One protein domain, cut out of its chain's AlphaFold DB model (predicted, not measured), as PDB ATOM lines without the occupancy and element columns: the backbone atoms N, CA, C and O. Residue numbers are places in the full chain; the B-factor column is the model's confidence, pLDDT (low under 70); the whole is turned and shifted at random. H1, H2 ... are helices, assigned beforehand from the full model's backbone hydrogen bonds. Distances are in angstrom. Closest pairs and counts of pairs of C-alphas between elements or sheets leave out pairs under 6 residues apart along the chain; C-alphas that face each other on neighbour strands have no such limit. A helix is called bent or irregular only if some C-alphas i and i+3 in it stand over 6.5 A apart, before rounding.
ATOM      1  N   GLU A   6     120.040 148.033 149.394       95.88
ATOM      2  CA  GLU A   6     119.406 149.322 149.691       95.88
ATOM      3  C   GLU A   6     120.152 150.499 149.057       95.88
ATOM      4  O   GLU A   6     119.523 151.431 148.557       95.88
ATOM      5  N   TYR A   7     121.486 150.433 148.985       95.88
ATOM      6  CA  TYR A   7     122.252 151.434 148.253       95.88
ATOM      7  C   TYR A   7     121.889 151.431 146.759       95.88
ATOM      8  O   TYR A   7     121.602 152.489 146.199       95.88
ATOM      9  N   TYR A   8     121.842 150.262 146.110       96.94
ATOM     10  CA  TYR A   8     121.498 150.189 144.686       96.94
ATOM     11  C   TYR A   8     120.067 150.650 144.415       96.94
ATOM     12  O   TYR A   8     119.849 151.422 143.485       96.94
ATOM     13  N   LYS A   9     119.103 150.273 145.263       97.19
ATOM     14  CA  LYS A   9     117.730 150.793 145.181       97.19
ATOM     15  C   LYS A   9     117.698 152.322 145.263       97.19
ATOM     16  O   LYS A   9     117.042 152.943 144.433       97.19
ATOM     17  N   LYS A  10     118.449 152.939 146.191       97.06
ATOM     18  CA  LYS A  10     118.559 154.409 146.300       97.06
ATOM     19  C   LYS A  10     119.107 155.036 145.015       97.06
ATOM     20  O   LYS A  10     118.566 156.040 144.554       97.06
ATOM     21  N   VAL A  11     120.151 154.455 144.418       97.31
ATOM     22  CA  VAL A  11     120.723 154.950 143.151       97.31
ATOM     23  C   VAL A  11     119.700 154.884 142.023       97.31
ATOM     24  O   VAL A  11     119.495 155.875 141.327       97.31
ATOM     25  N   MET A  12     119.021 153.748 141.865       97.81
ATOM     26  CA  MET A  12     118.053 153.566 140.783       97.81
ATOM     27  C   MET A  12     116.810 154.444 140.968       97.81
ATOM     28  O   MET A  12     116.342 155.035 140.000       97.81
ATOM     29  N   HIS A  13     116.343 154.628 142.206       96.69
ATOM     30  CA  HIS A  13     115.298 155.603 142.528       96.69
ATOM     31  C   HIS A  13     115.733 157.037 142.185       96.69
ATOM     32  O   HIS A  13     114.992 157.792 141.562       96.69
ATOM     33  N   THR A  14     116.974 157.409 142.519       96.19
ATOM     34  CA  THR A  14     117.535 158.722 142.154       96.19
ATOM     35  C   THR A  14     117.562 158.904 140.636       96.19
ATOM     36  O   THR A  14     117.169 159.958 140.135       96.19
ATOM     37  N   CYS A  15     117.960 157.862 139.896       96.50
ATOM     38  CA  CYS A  15     117.922 157.850 138.437       96.50
ATOM     39  C   CYS A  15     116.502 158.102 137.917       96.50
ATOM     40  O   CYS A  15     116.311 158.954 137.050       96.50
ATOM     41  N   LEU A  16     115.502 157.405 138.467       96.06
ATOM     42  CA  LEU A  16     114.095 157.553 138.090       96.06
ATOM     43  C   LEU A  16     113.598 158.988 138.298       96.06
ATOM     44  O   LEU A  16     113.033 159.585 137.382       96.06
ATOM     45  N   CYS A  17     113.861 159.565 139.469       93.69
ATOM     46  CA  CYS A  17     113.472 160.937 139.783       93.69
ATOM     47  C   CYS A  17     114.076 161.940 138.787       93.69
ATOM     48  O   CYS A  17     113.362 162.776 138.232       93.69
ATOM     49  N   GLN A  18     115.377 161.833 138.506       92.06
ATOM     50  CA  GLN A  18     116.072 162.778 137.626       92.06
ATOM     51  C   GLN A  18     115.677 162.637 136.150       92.06
ATOM     52  O   GLN A  18     115.588 163.643 135.447       92.06
ATOM     53  N   THR A  19     115.423 161.416 135.678       90.12
ATOM     54  CA  THR A  19     115.161 161.145 134.254       90.12
ATOM     55  C   THR A  19     113.683 161.245 133.897       90.12
ATOM     56  O   THR A  19     113.330 161.938 132.944       90.12
ATOM     57  N   VAL A  20     112.806 160.613 134.677       84.31
ATOM     58  CA  VAL A  20     111.383 160.465 134.345       84.31
ATOM     59  C   VAL A  20     110.532 161.523 135.039       84.31
ATOM     60  O   VAL A  20     109.666 162.118 134.403       84.31
ATOM     61  N   MET A  21     110.763 161.781 136.329       80.62
ATOM     62  CA  MET A  21     109.874 162.666 137.092       80.62
ATOM     63  C   MET A  21     110.168 164.148 136.841       80.62
ATOM     64  O   MET A  21     109.239 164.932 136.657       80.62
ATOM     65  N   PHE A  22     111.448 164.534 136.818       78.88
ATOM     66  CA  PHE A  22     111.842 165.942 136.735       78.88
ATOM     67  C   PHE A  22     112.184 166.400 135.321       78.88
ATOM     68  O   PHE A  22     111.617 167.388 134.857       78.88
ATOM     69  N   LYS A  23     113.094 165.708 134.626       80.94
ATOM     70  CA  LYS A  23     113.538 166.146 133.293       80.94
ATOM     71  C   LYS A  23     112.633 165.661 132.159       80.94
ATOM     72  O   LYS A  23     112.522 166.367 131.164       80.94
ATOM     73  N   LYS A  24     111.986 164.499 132.317       85.88
ATOM     74  CA  LYS A  24     111.196 163.821 131.271       85.88
ATOM     75  C   LYS A  24     112.014 163.602 129.994       85.88
ATOM     76  O   LYS A  24     111.654 164.079 128.922       85.88
ATOM     77  N   VAL A  25     113.150 162.922 130.142       90.81
ATOM     78  CA  VAL A  25     114.022 162.566 129.012       90.81
ATOM     79  C   VAL A  25     113.315 161.620 128.038       90.81
ATOM     80  O   VAL A  25     112.352 160.942 128.404       90.81
ATOM     81  N   SER A  26     113.797 161.572 126.798       94.44
ATOM     82  CA  SER A  26     113.341 160.601 125.799       94.44
ATOM     83  C   SER A  26     113.705 159.161 126.183       94.44
ATOM     84  O   SER A  26     114.538 158.919 127.057       94.44
ATOM     85  N   GLU A  27     113.083 158.185 125.515       93.19
ATOM     86  CA  GLU A  27     113.377 156.764 125.740       93.19
ATOM     87  C   GLU A  27     114.847 156.425 125.442       93.19
ATOM     88  O   GLU A  27     115.502 155.805 126.275       93.19
ATOM     89  N   ASP A  28     115.393 156.898 124.317       94.94
ATOM     90  CA  ASP A  28     116.801 156.685 123.937       94.94
ATOM     91  C   ASP A  28     117.771 157.252 124.992       94.94
ATOM     92  O   ASP A  28     118.686 156.564 125.456       94.94
ATOM     93  N   GLU A  29     117.510 158.477 125.466       95.62
ATOM     94  CA  GLU A  29     118.281 159.082 126.554       95.62
ATOM     95  C   GLU A  29     118.179 158.256 127.841       95.62
ATOM     96  O   GLU A  29     119.192 158.014 128.499       95.62
ATOM     97  N   LEU A  30     116.980 157.789 128.203       96.50
ATOM     98  CA  LEU A  30     116.775 156.974 129.397       96.50
ATOM     99  C   LEU A  30     117.589 155.674 129.337       96.50
ATOM    100  O   LEU A  30     118.277 155.344 130.307       96.50
ATOM    101  N   LEU A  31     117.539 154.951 128.215       97.75
ATOM    102  CA  LEU A  31     118.289 153.707 128.026       97.75
ATOM    103  C   LEU A  31     119.801 153.955 128.113       97.75
ATOM    104  O   LEU A  31     120.506 153.239 128.831       97.75
ATOM    105  N   SER A  32     120.285 155.013 127.457       97.62
ATOM    106  CA  SER A  32     121.688 155.436 127.488       97.62
ATOM    107  C   SER A  32     122.175 155.781 128.906       97.62
ATOM    108  O   SER A  32     123.266 155.363 129.316       97.62
ATOM    109  N   ILE A  33     121.359 156.489 129.695       97.81
ATOM    110  CA  ILE A  33     121.674 156.868 131.084       97.81
ATOM    111  C   ILE A  33     121.665 155.642 132.001       97.81
ATOM    112  O   ILE A  33     122.608 155.446 132.770       97.81
ATOM    113  N   LEU A  34     120.636 154.790 131.919       98.12
ATOM    114  CA  LEU A  34     120.540 153.572 132.730       98.12
ATOM    115  C   LEU A  34     121.721 152.634 132.476       98.12
ATOM    116  O   LEU A  34     122.303 152.104 133.427       98.12
ATOM    117  N   LYS A  35     122.124 152.477 131.208       98.31
ATOM    118  CA  LYS A  35     123.316 151.709 130.842       98.31
ATOM    119  C   LYS A  35     124.565 152.284 131.503       98.31
ATOM    120  O   LYS A  35     125.366 151.526 132.057       98.31
ATOM    121  N   GLY A  36     124.716 153.607 131.493       97.81
ATOM    122  CA  GLY A  36     125.833 154.289 132.142       97.81
ATOM    123  C   GLY A  36     125.850 154.067 133.652       97.81
ATOM    124  O   GLY A  36     126.883 153.689 134.202       97.81
ATOM    125  N   VAL A  37     124.707 154.231 134.329       98.00
ATOM    126  CA  VAL A  37     124.599 154.073 135.790       98.00
ATOM    127  C   VAL A  37     125.032 152.672 136.202       98.00
ATOM    128  O   VAL A  37     125.873 152.508 137.086       98.00
ATOM    129  N   VAL A  38     124.502 151.654 135.529       97.62
ATOM    130  CA  VAL A  38     124.792 150.257 135.858       97.62
ATOM    131  C   VAL A  38     126.229 149.871 135.496       97.62
ATOM    132  O   VAL A  38     126.834 149.076 136.213       97.62
ATOM    133  N   SER A  39     126.811 150.475 134.456       97.06
ATOM    134  CA  SER A  39     128.232 150.295 134.120       97.06
ATOM    135  C   SER A  39     129.143 150.863 135.212       97.06
ATOM    136  O   SER A  39     130.002 150.149 135.719       97.06
ATOM    137  N   ILE A  40     128.887 152.093 135.672       96.31
ATOM    138  CA  ILE A  40     129.657 152.722 136.758       96.31
ATOM    139  C   ILE A  40     129.557 151.912 138.053       96.31
ATOM    140  O   ILE A  40     130.561 151.704 138.737       96.31
ATOM    141  N   LEU A  41     128.352 151.462 138.418       96.06
ATOM    142  CA  LEU A  41     128.162 150.626 139.603       96.06
ATOM    143  C   LEU A  41     128.929 149.309 139.477       96.06
ATOM    144  O   LEU A  41     129.566 148.884 140.439       96.06
ATOM    145  N   ALA A  42     128.901 148.688 138.297       96.12
ATOM    146  CA  ALA A  42     129.604 147.440 138.062       96.12
ATOM    147  C   ALA A  42     131.116 147.570 138.171       96.12
ATOM    148  O   ALA A  42     131.723 146.754 138.861       96.12
ATOM    149  N   ASP A  43     131.694 148.610 137.579       94.88
ATOM    150  CA  ASP A  43     133.134 148.855 137.641       94.88
ATOM    151  C   ASP A  43     133.582 149.192 139.068       94.88
ATOM    152  O   ASP A  43     134.612 148.720 139.546       94.88
ATOM    153  N   ARG A  44     132.784 149.981 139.795       93.56
ATOM    154  CA  ARG A  44     133.115 150.430 141.153       93.56
ATOM    155  C   ARG A  44     132.978 149.330 142.207       93.56
ATOM    156  O   ARG A  44     133.777 149.261 143.145       93.56
ATOM    157  N   ASP A  45     131.941 148.505 142.093       95.25
ATOM    158  CA  ASP A  45     131.565 147.529 143.119       95.25
ATOM    159  C   ASP A  45     131.848 146.074 142.713       95.25
ATOM    160  O   ASP A  45     131.574 145.168 143.505       95.25
ATOM    161  N   ASN A  46     132.450 145.854 141.535       95.25
ATOM    162  CA  ASN A  46     132.686 144.549 140.905       95.25
ATOM    163  C   ASN A  46     131.387 143.744 140.726       95.25
ATOM    164  O   ASN A  46     131.293 142.591 141.153       95.25
ATOM    165  N   LEU A  47     130.358 144.370 140.143       95.81
ATOM    166  CA  LEU A  47     129.051 143.730 139.966       95.81
ATOM    167  C   LEU A  47     129.055 142.724 138.817       95.81
ATOM    168  O   LEU A  47     129.541 142.993 137.717       95.81
ATOM    169  N   THR A  48     128.440 141.572 139.073       96.88
ATOM    170  CA  THR A  48     128.207 140.535 138.062       96.88
ATOM    171  C   THR A  48     127.112 140.945 137.076       96.88
ATOM    172  O   THR A  48     126.373 141.903 137.301       96.88
ATOM    173  N   GLN A  49     126.951 140.189 135.991       96.81
ATOM    174  CA  GLN A  49     125.841 140.393 135.058       96.81
ATOM    175  C   GLN A  49     124.471 140.308 135.759       96.81
ATOM    176  O   GLN A  49     123.635 141.190 135.590       96.81
ATOM    177  N   THR A  50     124.278 139.321 136.635       97.12
ATOM    178  CA  THR A  50     123.048 139.174 137.433       97.12
ATOM    179  C   THR A  50     122.795 140.378 138.343       97.12
ATOM    180  O   THR A  50     121.654 140.794 138.526       97.12
ATOM    181  N   ASP A  51     123.850 140.986 138.886       97.56
ATOM    182  CA  ASP A  51     123.727 142.187 139.716       97.56
ATOM    183  C   ASP A  51     123.318 143.422 138.907       97.56
ATOM    184  O   ASP A  51     122.523 144.236 139.380       97.56
ATOM    185  N   LYS A  52     123.827 143.552 137.675       98.00
ATOM    186  CA  LYS A  52     123.417 144.609 136.739       98.00
ATOM    187  C   LYS A  52     121.923 144.510 136.432       98.00
ATOM    188  O   LYS A  52     121.201 145.500 136.534       98.00
ATOM    189  N   GLU A  53     121.455 143.305 136.119       98.38
ATOM    190  CA  GLU A  53     120.040 143.023 135.858       98.38
ATOM    191  C   GLU A  53     119.172 143.298 137.091       98.38
ATOM    192  O   GLU A  53     118.112 143.910 136.973       98.38
ATOM    193  N   ALA A  54     119.643 142.934 138.287       98.12
ATOM    194  CA  ALA A  54     118.955 143.242 139.538       98.12
ATOM    195  C   ALA A  54     118.837 144.758 139.784       98.12
ATOM    196  O   ALA A  54     117.778 145.224 140.203       98.12
ATOM    197  N   CYS A  55     119.878 145.542 139.481       98.25
ATOM    198  CA  CYS A  55     119.808 147.004 139.565       98.25
ATOM    199  C   CYS A  55     118.737 147.562 138.619       98.25
ATOM    200  O   CYS A  55     117.881 148.336 139.040       98.25
ATOM    201  N   LEU A  56     118.728 147.130 137.357       98.50
ATOM    202  CA  LEU A  56     117.709 147.559 136.392       98.50
ATOM    203  C   LEU A  56     116.302 147.135 136.817       98.50
ATOM    204  O   LEU A  56     115.360 147.911 136.674       98.50
ATOM    205  N   MET A  57     116.156 145.950 137.409       98.44
ATOM    206  CA  MET A  57     114.885 145.508 137.973       98.44
ATOM    207  C   MET A  57     114.389 146.463 139.069       98.44
ATOM    208  O   MET A  57     113.215 146.821 139.062       98.44
ATOM    209  N   TYR A  58     115.263 146.948 139.961       98.38
ATOM    210  CA  TYR A  58     114.863 147.934 140.973       98.38
ATOM    211  C   TYR A  58     114.309 149.220 140.359       98.38
ATOM    212  O   TYR A  58     113.328 149.753 140.870       98.38
ATOM    213  N   PHE A  59     114.896 149.700 139.258       98.38
ATOM    214  CA  PHE A  59     114.380 150.868 138.546       98.38
ATOM    215  C   PHE A  59     112.967 150.626 138.015       98.38
ATOM    216  O   PHE A  59     112.060 151.405 138.296       98.38
ATOM    217  N   TRP A  60     112.766 149.535 137.274       98.00
ATOM    218  CA  TRP A  60     111.482 149.257 136.631       98.00
ATOM    219  C   TRP A  60     110.380 148.912 137.635       98.00
ATOM    220  O   TRP A  60     109.233 149.308 137.441       98.00
ATOM    221  N   GLN A  61     110.715 148.245 138.741       97.06
ATOM    222  CA  GLN A  61     109.779 148.010 139.842       97.06
ATOM    223  C   GLN A  61     109.331 149.313 140.502       97.06
ATOM    224  O   GLN A  61     108.177 149.428 140.911       97.06
ATOM    225  N   ASP A  62     110.222 150.295 140.610       96.25
ATOM    226  CA  ASP A  62     109.882 151.594 141.171       96.25
ATOM    227  C   ASP A  62     109.082 152.452 140.181       96.25
ATOM    228  O   ASP A  62     108.075 153.046 140.559       96.25
ATOM    229  N   TYR A  63     109.440 152.406 138.894       95.62
ATOM    230  CA  TYR A  63     108.657 152.991 137.802       95.62
ATOM    231  C   TYR A  63     107.223 152.435 137.771       95.62
ATOM    232  O   TYR A  63     106.260 153.196 137.685       95.62
ATOM    233  N   ASN A  64     107.064 151.115 137.926       96.62
ATOM    234  CA  ASN A  64     105.769 150.430 137.948       96.62
ATOM    235  C   ASN A  64     104.813 150.958 139.028       96.62
ATOM    236  O   ASN A  64     103.602 150.909 138.827       96.62
ATOM    237  N   LYS A  65     105.322 151.487 140.149       94.25
ATOM    238  CA  LYS A  65     104.476 152.078 141.203       94.25
ATOM    239  C   LYS A  65     103.738 153.333 140.730       94.25
ATOM    240  O   LYS A  65     102.734 153.699 141.331       94.25
ATOM    241  N   GLY A  66     104.242 153.996 139.689       92.06
ATOM    242  CA  GLY A  66     103.613 155.162 139.070       92.06
ATOM    243  C   GLY A  66     102.621 154.825 137.954       92.06
ATOM    244  O   GLY A  66     101.988 155.738 137.427       92.06
ATOM    245  N   LEU A  67     102.483 153.552 137.570       92.00
ATOM    246  CA  LEU A  67     101.598 153.129 136.486       92.00
ATOM    247  C   LEU A  67     100.222 152.715 137.007       92.00
ATOM    248  O   LEU A  67     100.101 152.073 138.047       92.00
ATOM    249  N   SER A  68      99.177 153.017 136.233       94.69
ATOM    250  CA  SER A  68      97.826 152.500 136.492       94.69
ATOM    251  C   SER A  68      97.732 150.990 136.260       94.69
ATOM    252  O   SER A  68      97.011 150.298 136.975       94.69
ATOM    253  N   VAL A  69      98.479 150.481 135.277       95.00
ATOM    254  CA  VAL A  69      98.644 149.054 134.994       95.00
ATOM    255  C   VAL A  69     100.144 148.750 134.994       95.00
ATOM    256  O   VAL A  69     100.839 149.157 134.061       95.00
ATOM    257  N   PRO A  70     100.667 148.081 136.035       96.44
ATOM    258  CA  PRO A  70     102.077 147.717 136.102       96.44
ATOM    259  C   PRO A  70     102.494 146.781 134.964       96.44
ATOM    260  O   PRO A  70     101.749 145.880 134.574       96.44
ATOM    261  N   MET A  71     103.718 146.955 134.467       97.06
ATOM    262  CA  MET A  71     104.345 146.007 133.545       97.06
ATOM    263  C   MET A  71     104.688 144.705 134.277       97.06
ATOM    264  O   MET A  71     105.054 144.737 135.453       97.06
ATOM    265  N   SER A  72     104.618 143.564 133.590       97.88
ATOM    266  CA  SER A  72     105.003 142.281 134.186       97.88
ATOM    267  C   SER A  72     106.521 142.164 134.359       97.88
ATOM    268  O   SER A  72     107.297 142.641 133.528       97.88
ATOM    269  N   ASP A  73     106.951 141.456 135.407       97.56
ATOM    270  CA  ASP A  73     108.367 141.132 135.626       97.56
ATOM    271  C   ASP A  73     108.978 140.395 134.424       97.56
ATOM    272  O   ASP A  73     110.134 140.635 134.078       97.56
ATOM    273  N   GLU A  74     108.197 139.538 133.760       98.12
ATOM    274  CA  GLU A  74     108.620 138.813 132.558       98.12
ATOM    275  C   GLU A  74     108.958 139.780 131.416       98.12
ATOM    276  O   GLU A  74     110.034 139.694 130.826       98.12
ATOM    277  N   TYR A  75     108.085 140.758 131.153       98.12
ATOM    278  CA  TYR A  75     108.317 141.774 130.127       98.12
ATOM    279  C   TYR A  75     109.562 142.612 130.438       98.12
ATOM    280  O   TYR A  75     110.401 142.835 129.562       98.12
ATOM    281  N   ILE A  76     109.727 143.021 131.700       98.31
ATOM    282  CA  ILE A  76     110.900 143.780 132.148       98.31
ATOM    283  C   ILE A  76     112.186 142.977 131.897       98.31
ATOM    284  O   ILE A  76     113.137 143.512 131.326       98.31
ATOM    285  N   ARG A  77     112.220 141.696 132.292       97.88
ATOM    286  CA  ARG A  77     113.402 140.826 132.143       97.88
ATOM    287  C   ARG A  77     113.733 140.514 130.694       97.88
ATOM    288  O   ARG A  77     114.904 140.530 130.338       97.88
ATOM    289  N   GLN A  78     112.727 140.211 129.880       97.94
ATOM    290  CA  GLN A  78     112.943 139.755 128.509       97.94
ATOM    291  C   GLN A  78     113.121 140.903 127.511       97.94
ATOM    292  O   GLN A  78     113.732 140.699 126.466       97.94
ATOM    293  N   THR A  79     112.604 142.097 127.819       97.94
ATOM    294  CA  THR A  79     112.570 143.218 126.864       97.94
ATOM    295  C   THR A  79     113.367 144.416 127.365       97.94
ATOM    296  O   THR A  79     114.364 144.797 126.752       97.94
ATOM    297  N   LEU A  80     112.972 145.004 128.499       98.06
ATOM    298  CA  LEU A  80     113.517 146.295 128.936       98.06
ATOM    299  C   LEU A  80     114.959 146.199 129.439       98.06
ATOM    300  O   LEU A  80     115.789 147.047 129.118       98.06
ATOM    301  N   ILE A  81     115.281 145.164 130.216       98.44
ATOM    302  CA  ILE A  81     116.645 144.943 130.707       98.44
ATOM    303  C   ILE A  81     117.624 144.727 129.535       98.44
ATOM    304  O   ILE A  81     118.626 145.445 129.472       98.44
ATOM    305  N   PRO A  82     117.346 143.828 128.567       98.44
ATOM    306  CA  PRO A  82     118.171 143.689 127.369       98.44
ATOM    307  C   PRO A  82     118.277 144.973 126.545       98.44
ATOM    308  O   PRO A  82     119.367 145.268 126.056       98.44
ATOM    309  N   ALA A  83     117.193 145.746 126.414       98.25
ATOM    310  CA  ALA A  83     117.211 147.017 125.688       98.25
ATOM    311  C   ALA A  83     118.215 148.010 126.293       98.25
ATOM    312  O   ALA A  83     118.989 148.622 125.560       98.25
ATOM    313  N   VAL A  84     118.272 148.113 127.626       98.31
ATOM    314  CA  VAL A  84     119.265 148.953 128.312       98.31
ATOM    315  C   VAL A  84     120.684 148.421 128.104       98.31
ATOM    316  O   VAL A  84     121.577 149.164 127.708       98.31
ATOM    317  N   LEU A  85     120.926 147.137 128.374       97.75
ATOM    318  CA  LEU A  85     122.286 146.585 128.371       97.75
ATOM    319  C   LEU A  85     122.925 146.597 126.974       97.75
ATOM    320  O   LEU A  85     124.119 146.886 126.830       97.75
ATOM    321  N   ASN A  86     122.118 146.353 125.943       97.38
ATOM    322  CA  ASN A  86     122.558 146.315 124.551       97.38
ATOM    323  C   ASN A  86     122.478 147.678 123.846       97.38
ATOM    324  O   ASN A  86     122.827 147.762 122.671       97.38
ATOM    325  N   HIS A  87     122.061 148.741 124.540       97.62
ATOM    326  CA  HIS A  87     121.931 150.071 123.949       97.62
ATOM    327  C   HIS A  87     123.261 150.542 123.324       97.62
ATOM    328  O   HIS A  87     124.301 150.419 123.978       97.62
ATOM    329  N   PRO A  88     123.295 151.071 122.087       94.94
ATOM    330  CA  PRO A  88     124.553 151.399 121.406       94.94
ATOM    331  C   PRO A  88     125.314 152.546 122.081       94.94
ATOM    332  O   PRO A  88     126.543 152.581 122.045       94.94
ATOM    333  N   ASN A  89     124.581 153.449 122.734       94.69
ATOM    334  CA  ASN A  89     125.121 154.634 123.387       94.69
ATOM    335  C   ASN A  89     125.090 154.496 124.910       94.69
ATOM    336  O   ASN A  89     124.223 153.816 125.463       94.69
ATOM    337  N   THR A  90     126.013 155.194 125.568       95.25
ATOM    338  CA  THR A  90     126.106 155.262 127.028       95.25
ATOM    339  C   THR A  90     126.381 156.704 127.453       95.25
ATOM    340  O   THR A  90     127.440 157.247 127.132       95.25
ATOM    341  N   ASP A  91     125.475 157.320 128.213       93.06
ATOM    342  CA  ASP A  91     125.674 158.666 128.760       93.06
ATOM    343  C   ASP A  91     126.365 158.588 130.126       93.06
ATOM    344  O   ASP A  91     125.741 158.496 131.187       93.06
ATOM    345  N   MET A  92     127.698 158.608 130.093       93.00
ATOM    346  CA  MET A  92     128.521 158.518 131.301       93.00
ATOM    347  C   MET A  92     128.464 159.790 132.159       93.00
ATOM    348  O   MET A  92     128.614 159.705 133.378       93.00
ATOM    349  N   ALA A  93     128.242 160.963 131.558       93.25
ATOM    350  CA  ALA A  93     128.219 162.232 132.286       93.25
ATOM    351  C   ALA A  93     126.988 162.316 133.199       93.25
ATOM    352  O   ALA A  93     127.094 162.621 134.395       93.25
ATOM    353  N   TRP A  94     125.824 161.966 132.656       91.56
ATOM    354  CA  TRP A  94     124.595 161.862 133.435       91.56
ATOM    355  C   TRP A  94     124.652 160.727 134.447       91.56
ATOM    356  O   TRP A  94     124.303 160.921 135.613       91.56
ATOM    357  N   ALA A  95     125.158 159.564 134.041       92.94
ATOM    358  CA  ALA A  95     125.285 158.426 134.936       92.94
ATOM    359  C   ALA A  95     126.154 158.726 136.168       92.94
ATOM    360  O   ALA A  95     125.776 158.377 137.289       92.94
ATOM    361  N   MET A  96     127.283 159.421 135.991       93.38
ATOM    362  CA  MET A  96     128.107 159.876 137.114       93.38
ATOM    363  C   MET A  96     127.313 160.796 138.041       93.38
ATOM    364  O   MET A  96     127.314 160.582 139.253       93.38
ATOM    365  N   THR A  97     126.591 161.773 137.483       92.88
ATOM    366  CA  THR A  97     125.763 162.710 138.258       92.88
ATOM    367  C   THR A  97     124.760 161.971 139.150       92.88
ATOM    368  O   THR A  97     124.682 162.247 140.351       92.88
ATOM    369  N   VAL A  98     124.053 160.975 138.605       93.56
ATOM    370  CA  VAL A  98     123.118 160.118 139.356       93.56
ATOM    371  C   VAL A  98     123.827 159.373 140.494       93.56
ATOM    372  O   VAL A  98     123.392 159.439 141.646       93.56
ATOM    373  N   VAL A  99     124.930 158.674 140.196       92.38
ATOM    374  CA  VAL A  99     125.640 157.831 141.175       92.38
ATOM    375  C   VAL A  99     126.249 158.662 142.309       92.38
ATOM    376  O   VAL A  99     126.198 158.235 143.467       92.38
ATOM    377  N   PHE A 100     126.800 159.842 142.004       90.25
ATOM    378  CA  PHE A 100     127.318 160.765 143.016       90.25
ATOM    379  C   PHE A 100     126.196 161.355 143.870       90.25
ATOM    380  O   PHE A 100     126.315 161.344 145.092       90.25
ATOM    381  N   THR A 101     125.085 161.779 143.257       89.69
ATOM    382  CA  THR A 101     123.932 162.332 143.990       89.69
ATOM    383  C   THR A 101     123.367 161.324 144.987       89.69
ATOM    384  O   THR A 101     123.091 161.668 146.130       89.69
ATOM    385  N   ALA A 102     123.243 160.059 144.589       85.31
ATOM    386  CA  ALA A 102     122.756 159.001 145.469       85.31
ATOM    387  C   ALA A 102     123.758 158.594 146.570       85.31
ATOM    388  O   ALA A 102     123.369 157.971 147.562       85.31
ATOM    389  N   GLY A 103     125.050 158.883 146.372       73.62
ATOM    390  CA  GLY A 103     126.125 158.594 147.321       73.62
ATOM    391  C   GLY A 103     126.308 159.642 148.421       73.62
ATOM    392  O   GLY A 103     126.973 159.324 149.405       73.62
ATOM    393  N   MET A 104     125.732 160.838 148.254       61.16
ATOM    394  CA  MET A 104     125.557 161.832 149.320       61.16
ATOM    395  C   MET A 104     124.407 161.433 150.254       61.16
ATOM    396  O   MET A 104     124.519 161.736 151.455       61.16
TER     397      MET A 104
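Overview. This is residues 6 to 104 of the 104 residues of an uncharacterized protein of Alistipes sp. CHKCI003 (UniProt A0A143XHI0). Five crossed helices form a compact body: H2 and H3 make a splayed hairpin in the middle, H1 and H5 pack against it on one side, crossing each other, and H4 packs on the other side. The printed part has 99 residues, with named helices H1 to H5 in chain order, no named strand, and the class all helix. It is compact, with a radius of gyration of the C-alphas of 12.3 A and spans of 34 by 29 by 28 A.

Arrangement. H1, residues 6 to 23, has a kink of 26 degrees near residue 17. With residues 8 to 16 alone it touches H3, residues 49 to 64, at a steep tilt of 50 degrees; the closest C-alphas, of Met 12 and Phe 59, are 5.1 A apart. H2, residues 27 to 45, forms a hairpin with H3, closest at the C-alphas of Val 38 and Lys 52, 5.9 A. H4, residues 73 to 85, touches H3, closest at the C-alphas of Leu 56 and Ile 81, 6.3 A, and is apart from H1. H5, residues 92 to 103, touches H2, closest at the C-alphas of Val 37 and Ala 95, 4.5 A. Every O i to N i+4 pair is within hydrogen-bond range in H2, H3 and H5, but 12 of 14 in H1 and 7 of 9 in H4.

Along the chain. H1 begins at C-alpha 6, (119.406, 149.322, 149.691), and is 24.2 A long. H2 is 26.8 A, H3 22.6 A, H4 16.6 A and H5 16.2 A, ending at C-alpha 103, (126.125, 158.594, 147.321). H4 is only just irregular: C-alphas 78 and 81 are 6.7 A apart.

Size, cuts and confidence. The two C-alphas farthest apart, of Asn 46 and Ser 68, are 36.0 A apart. The printed part has no cut and no long link. Residue 104, the chain's last, has a pLDDT under 70.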